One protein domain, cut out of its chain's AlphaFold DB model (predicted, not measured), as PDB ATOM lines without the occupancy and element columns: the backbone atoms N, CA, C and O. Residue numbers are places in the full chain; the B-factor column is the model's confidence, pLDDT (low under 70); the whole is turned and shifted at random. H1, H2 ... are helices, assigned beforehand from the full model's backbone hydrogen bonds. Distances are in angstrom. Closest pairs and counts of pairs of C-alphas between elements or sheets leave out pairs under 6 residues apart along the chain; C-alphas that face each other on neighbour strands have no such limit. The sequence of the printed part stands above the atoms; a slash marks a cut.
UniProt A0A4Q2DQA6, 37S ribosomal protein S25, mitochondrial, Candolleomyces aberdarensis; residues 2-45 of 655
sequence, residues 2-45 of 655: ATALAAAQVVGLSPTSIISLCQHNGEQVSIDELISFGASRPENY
ATOM      1  N   ALA A   2      19.799  36.937  25.789       73.88
ATOM      2  CA  ALA A   2      20.247  35.594  26.205       73.88
ATOM      3  C   ALA A   2      19.588  35.070  27.499       73.88
ATOM      4  O   ALA A   2      19.100  33.949  27.534       73.88
ATOM      5  N   THR A   3      19.477  35.902  28.540       75.56
ATOM      6  CA  THR A   3      18.793  35.527  29.792       75.56
ATOM      7  C   THR A   3      17.305  35.226  29.599       75.56
ATOM      8  O   THR A   3      16.788  34.300  30.213       75.56
ATOM      9  N   ALA A   4      16.612  35.997  28.755       74.44
ATOM     10  CA  ALA A   4      15.188  35.802  28.481       74.44
ATOM     11  C   ALA A   4      14.953  34.548  27.627       74.44
ATOM     12  O   ALA A   4      14.039  33.784  27.912       74.44
ATOM     13  N   LEU A   5      15.821  34.303  26.642       79.50
ATOM     14  CA  LEU A   5      15.824  33.096  25.817       79.50
ATOM     15  C   LEU A   5      16.097  31.833  26.636       79.50
ATOM     16  O   LEU A   5      15.348  30.868  26.539       79.50
ATOM     17  N   ALA A   6      17.119  31.863  27.491       81.81
ATOM     18  CA  ALA A   6      17.424  30.763  28.396       81.81
ATOM     19  C   ALA A   6      16.258  30.499  29.362       81.81
ATOM     20  O   ALA A   6      15.872  29.353  29.568       81.81
ATOM     21  N   ALA A   7      15.645  31.554  29.913       81.19
ATOM     22  CA  ALA A   7      14.458  31.408  30.752       81.19
ATOM     23  C   ALA A   7      13.280  30.794  29.977       81.19
ATOM     24  O   ALA A   7      12.633  29.892  30.501       81.19
ATOM     25  N   ALA A   8      13.032  31.238  28.738       83.25
ATOM     26  CA  ALA A   8      11.983  30.712  27.865       83.25
ATOM     27  C   ALA A   8      12.196  29.227  27.530       83.25
ATOM     28  O   ALA A   8      11.252  28.446  27.616       83.25
ATOM     29  N   GLN A   9      13.437  28.820  27.245       83.44
ATOM     30  CA  GLN A   9      13.804  27.416  27.035       83.44
ATOM     31  C   GLN A   9      13.572  26.567  28.289       83.44
ATOM     32  O   GLN A   9      12.991  25.490  28.193       83.44
ATOM     33  N   VAL A  10      13.958  27.064  29.470       86.12
ATOM     34  CA  VAL A  10      13.750  26.360  30.750       86.12
ATOM     35  C   VAL A  10      12.268  26.086  31.021       86.12
ATOM     36  O   VAL A  10      11.939  25.058  31.606       86.12
ATOM     37  N   VAL A  11      11.369  26.978  30.594       84.44
ATOM     38  CA  VAL A  11       9.914  26.793  30.747       84.44
ATOM     39  C   VAL A  11       9.235  26.172  29.519       84.44
ATOM     40  O   VAL A  11       8.012  26.067  29.500       84.44
ATOM     41  N   GLY A  12      10.001  25.761  28.502       86.50
ATOM     42  CA  GLY A  12       9.484  25.082  27.311       86.50
ATOM     43  C   GLY A  12       8.692  25.967  26.341       86.50
ATOM     44  O   GLY A  12       7.844  25.460  25.612       86.50
ATOM     45  N   LEU A  13       8.927  27.285  26.319       85.44
ATOM     46  CA  LEU A  13       8.293  28.175  25.342       85.44
ATOM     47  C   LEU A  13       8.921  27.999  23.952       85.44
ATOM     48  O   LEU A  13      10.142  28.052  23.800       85.44
ATOM     49  N   SER A  14       8.072  27.844  22.930       82.88
ATOM     50  CA  SER A  14       8.499  27.805  21.526       82.88
ATOM     51  C   SER A  14       9.211  29.107  21.132       82.88
ATOM     52  O   SER A  14       8.733  30.178  21.517       82.88
ATOM     53  N   PRO A  15      10.273  29.065  20.302       75.75
ATOM     54  CA  PRO A  15      10.893  30.265  19.734       75.75
ATOM     55  C   PRO A  15       9.896  31.189  19.023       75.75
ATOM     56  O   PRO A  15      10.020  32.406  19.109       75.75
ATOM     57  N   THR A  16       8.859  30.629  18.392       78.38
ATOM     58  CA  THR A  16       7.789  31.394  17.723       78.38
ATOM     59  C   THR A  16       6.898  32.173  18.691       78.38
ATOM     60  O   THR A  16       6.189  33.083  18.276       78.38
ATOM     61  N   SER A  17       6.912  31.813  19.975       80.62
ATOM     62  CA  SER A  17       6.183  32.507  21.041       80.62
ATOM     63  C   SER A  17       7.023  33.607  21.700       80.62
ATOM     64  O   SER A  17       6.556  34.255  22.636       80.62
ATOM     65  N   ILE A  18       8.265  33.807  21.247       81.44
ATOM     66  CA  ILE A  18       9.177  34.822  21.767       81.44
ATOM     67  C   ILE A  18       9.176  35.997  20.797       81.44
ATOM     68  O   ILE A  18       9.769  35.944  19.724       81.44
ATOM     69  N   ILE A  19       8.492  37.061  21.202       83.19
ATOM     70  CA  ILE A  19       8.336  38.275  20.407       83.19
ATOM     71  C   ILE A  19       9.266  39.339  20.976       83.19
ATOM     72  O   ILE A  19       9.234  39.628  22.178       83.19
ATOM     73  N   SER A  20      10.086  39.944  20.120       81.44
ATOM     74  CA  SER A  20      10.925  41.067  20.529       81.44
ATOM     75  C   SER A  20      10.114  42.363  20.546       81.44
ATOM     76  O   SER A  20       9.421  42.691  19.585       81.44
ATOM     77  N   LEU A  21      10.222  43.139  21.629       76.25
ATOM     78  CA  LEU A  21       9.546  44.441  21.738       76.25
ATOM     79  C   LEU A  21      10.114  45.495  20.771       76.25
ATOM     80  O   LEU A  21       9.433  46.471  20.486       76.25
ATOM     81  N   CYS A  22      11.344  45.302  20.286       68.31
ATOM     82  CA  CYS A  22      12.015  46.175  19.321       68.31
ATOM     83  C   CYS A  22      12.707  45.326  18.245       68.31
ATOM     84  O   CYS A  22      13.104  44.192  18.527       68.31
ATOM     85  N   GLN A  23      12.938  45.870  17.048       62.47
ATOM     86  CA  GLN A  23      13.771  45.196  16.046       62.47
ATOM     87  C   GLN A  23      15.178  44.926  16.598       62.47
ATOM     88  O   GLN A  23      15.901  45.844  16.995       62.47
ATOM     89  N   HIS A  24      15.568  43.651  16.649       58.88
ATOM     90  CA  HIS A  24      16.904  43.250  17.069       58.88
ATOM     91  C   HIS A  24      17.351  41.992  16.318       58.88
ATOM     92  O   HIS A  24      16.721  40.947  16.434       58.88
ATOM     93  N   ASN A  25      18.439  42.113  15.554       57.88
ATOM     94  CA  ASN A  25      19.244  41.039  14.950       57.88
ATOM     95  C   ASN A  25      18.535  39.923  14.139       57.88
ATOM     96  O   ASN A  25      19.185  38.942  13.801       57.88
ATOM     97  N   GLY A  26      17.260  40.062  13.762       59.69
ATOM     98  CA  GLY A  26      16.603  39.257  12.715       59.69
ATOM     99  C   GLY A  26      16.206  37.812  13.066       59.69
ATOM    100  O   GLY A  26      15.521  37.181  12.270       59.69
ATOM    101  N   GLU A  27      16.582  37.274  14.231       69.25
ATOM    102  CA  GLU A  27      16.233  35.889  14.616       69.25
ATOM    103  C   GLU A  27      14.835  35.735  15.244       69.25
ATOM    104  O   GLU A  27      14.291  34.632  15.282       69.25
ATOM    105  N   GLN A  28      14.244  36.814  15.764       74.50
ATOM    106  CA  GLN A  28      12.930  36.802  16.417       74.50
ATOM    107  C   GLN A  28      11.989  37.789  15.752       74.50
ATOM    108  O   GLN A  28      12.393  38.908  15.438       74.50
ATOM    109  N   VAL A  29      10.720  37.397  15.636       83.31
ATOM    110  CA  VAL A  29       9.673  38.287  15.139       83.31
ATOM    111  C   VAL A  29       9.507  39.451  16.118       83.31
ATOM    112  O   VAL A  29       9.342  39.258  17.327       83.31
ATOM    113  N   SER A  30       9.574  40.669  15.600       85.12
ATOM    114  CA  SER A  30       9.358  41.889  16.373       85.12
ATOM    115  C   SER A  30       7.876  42.266  16.449       85.12
ATOM    116  O   SER A  30       7.065  41.868  15.612       85.12
ATOM    117  N   ILE A  31       7.509  43.076  17.445       85.94
ATOM    118  CA  ILE A  31       6.161  43.657  17.526       85.94
ATOM    119  C   ILE A  31       5.818  44.439  16.253       85.94
ATOM    120  O   ILE A  31       4.712  44.286  15.746       85.94
ATOM    121  N   ASP A  32       6.746  45.231  15.713       85.44
ATOM    122  CA  ASP A  32       6.501  46.034  14.508       85.44
ATOM    123  C   ASP A  32       6.217  45.158  13.280       85.44
ATOM    124  O   ASP A  32       5.334  45.468  12.477       85.44
ATOM    125  N   GLU A  33       6.911  44.023  13.160       86.19
ATOM    126  CA  GLU A  33       6.642  43.023  12.123       86.19
ATOM    127  C   GLU A  33       5.278  42.363  12.314       86.19
ATOM    128  O   GLU A  33       4.562  42.183  11.334       86.19
ATOM    129  N   LEU A  34       4.871  42.052  13.551       86.94
ATOM    130  CA  LEU A  34       3.532  41.518  13.828       86.94
ATOM    131  C   LEU A  34       2.425  42.536  13.549       86.94
ATOM    132  O   LEU A  34       1.381  42.159  13.022       86.94
ATOM    133  N   ILE A  35       2.645  43.811  13.878       87.25
ATOM    134  CA  ILE A  35       1.709  44.900  13.572       87.25
ATOM    135  C   ILE A  35       1.587  45.050  12.056       87.25
ATOM    136  O   ILE A  35       0.474  45.064  11.535       87.25
ATOM    137  N   SER A  36       2.714  45.097  11.342       88.19
ATOM    138  CA  SER A  36       2.741  45.201   9.878       88.19
ATOM    139  C   SER A  36       2.084  43.988   9.218       88.19
ATOM    140  O   SER A  36       1.273  44.129   8.305       88.19
ATOM    141  N   PHE A  37       2.371  42.787   9.727       87.50
ATOM    142  CA  PHE A  37       1.727  41.554   9.300       87.50
ATOM    143  C   PHE A  37       0.215  41.612   9.526       87.50
ATOM    144  O   PHE A  37      -0.537  41.338   8.595       87.50
ATOM    145  N   GLY A  38      -0.242  42.009  10.715       88.06
ATOM    146  CA  GLY A  38      -1.663  42.156  11.030       88.06
ATOM    147  C   GLY A  38      -2.359  43.177  10.131       88.06
ATOM    148  O   GLY A  38      -3.419  42.880   9.594       88.06
ATOM    149  N   ALA A  39      -1.729  44.330   9.892       88.19
ATOM    150  CA  ALA A  39      -2.242  45.381   9.012       88.19
ATOM    151  C   ALA A  39      -2.329  44.949   7.537       88.19
ATOM    152  O   ALA A  39      -3.186  45.432   6.804       88.19
ATOM    153  N   SER A  40      -1.466  44.026   7.099       90.88
ATOM    154  CA  SER A  40      -1.505  43.464   5.740       90.88
ATOM    155  C   SER A  40      -2.604  42.414   5.532       90.88
ATOM    156  O   SER A  40      -2.845  41.979   4.404       90.88
ATOM    157  N   ARG A  41      -3.256  41.960   6.610       88.50
ATOM    158  CA  ARG A  41      -4.300  40.935   6.563       88.50
ATOM    159  C   ARG A  41      -5.683  41.595   6.574       88.50
ATOM    160  O   ARG A  41      -5.864  42.614   7.233       88.50
ATOM    161  N   PRO A  42      -6.683  41.005   5.895       87.25
ATOM    162  CA  PRO A  42      -8.069  41.405   6.109       87.25
ATOM    163  C   PRO A  42      -8.433  41.212   7.587       87.25
ATOM    164  O   PRO A  42      -7.952  40.262   8.213       87.25
ATOM    165  N   GLU A  43      -9.276  42.097   8.130       80.19
ATOM    166  CA  GLU A  43      -9.725  42.033   9.525       80.19
ATOM    167  C   GLU A  43     -10.252  40.629   9.854       80.19
ATOM    168  O   GLU A  43     -11.310  40.201   9.395       80.19
ATOM    169  N   ASN A  44      -9.478  39.889  10.644       79.12
ATOM    170  CA  ASN A  44      -9.763  38.504  11.015       79.12
ATOM    171  C   ASN A  44      -9.965  38.334  12.528       79.12
ATOM    172  O   ASN A  44     -10.115  37.214  13.019       79.12
ATOM    173  N   TYR A  45      -9.985  39.441  13.272       80.88
ATOM    174  CA  TYR A  45     -10.186  39.447  14.711       80.88
ATOM    175  C   TYR A  45     -11.665  39.613  15.054       80.88
ATOM    176  O   TYR A  45     -12.314  40.579  14.660       80.88
TER     177      TYR A  45
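AT A GLANCE: This is residues 2 to 45 of the 655 residues of the protein "37S ribosomal protein S25, mitochondrial" of Candolleomyces aberdarensis (UniProt A0A4Q2DQA6). Two short helices, H1 and H2, stand apart in an elongated, open model, joined by a long wandering link that makes a loop at residues 20 to 30. The last part of H2 and the tail after it, residues 35 to 45, stick out. The printed part has 44 residues with two named helices, H1 then H2, and no named strand; the class is all helix, though under half of the residues are in named elements. The whole is loose, with a radius of gyration of the C-alphas of 12.5 A and spans of 36 by 21 by 12 A.

IN THESE COORDINATES: H1, residues 2 to 10, is 12.2 A long and begins at C-alpha 2 (20.247, 35.594, 26.205). H2, residues 31 to 39, is 12.1 A long and ends at C-alpha 39 (-2.242, 45.381, 9.012).

HOW THE PARTS SIT: H1 and H2 are apart, with no C-alpha of the one within 8 A of the other. In H1 and H2 every O i to N i+4 pair is within hydrogen-bond range.

THE WHOLE: The two C-alphas farthest apart, those of Thr 3 and Pro 42, are 36.3 A apart. The printed part has no cut. The link from H1 to H2, 20 residues, is long. Residues 22 to 27 have pLDDT under 70.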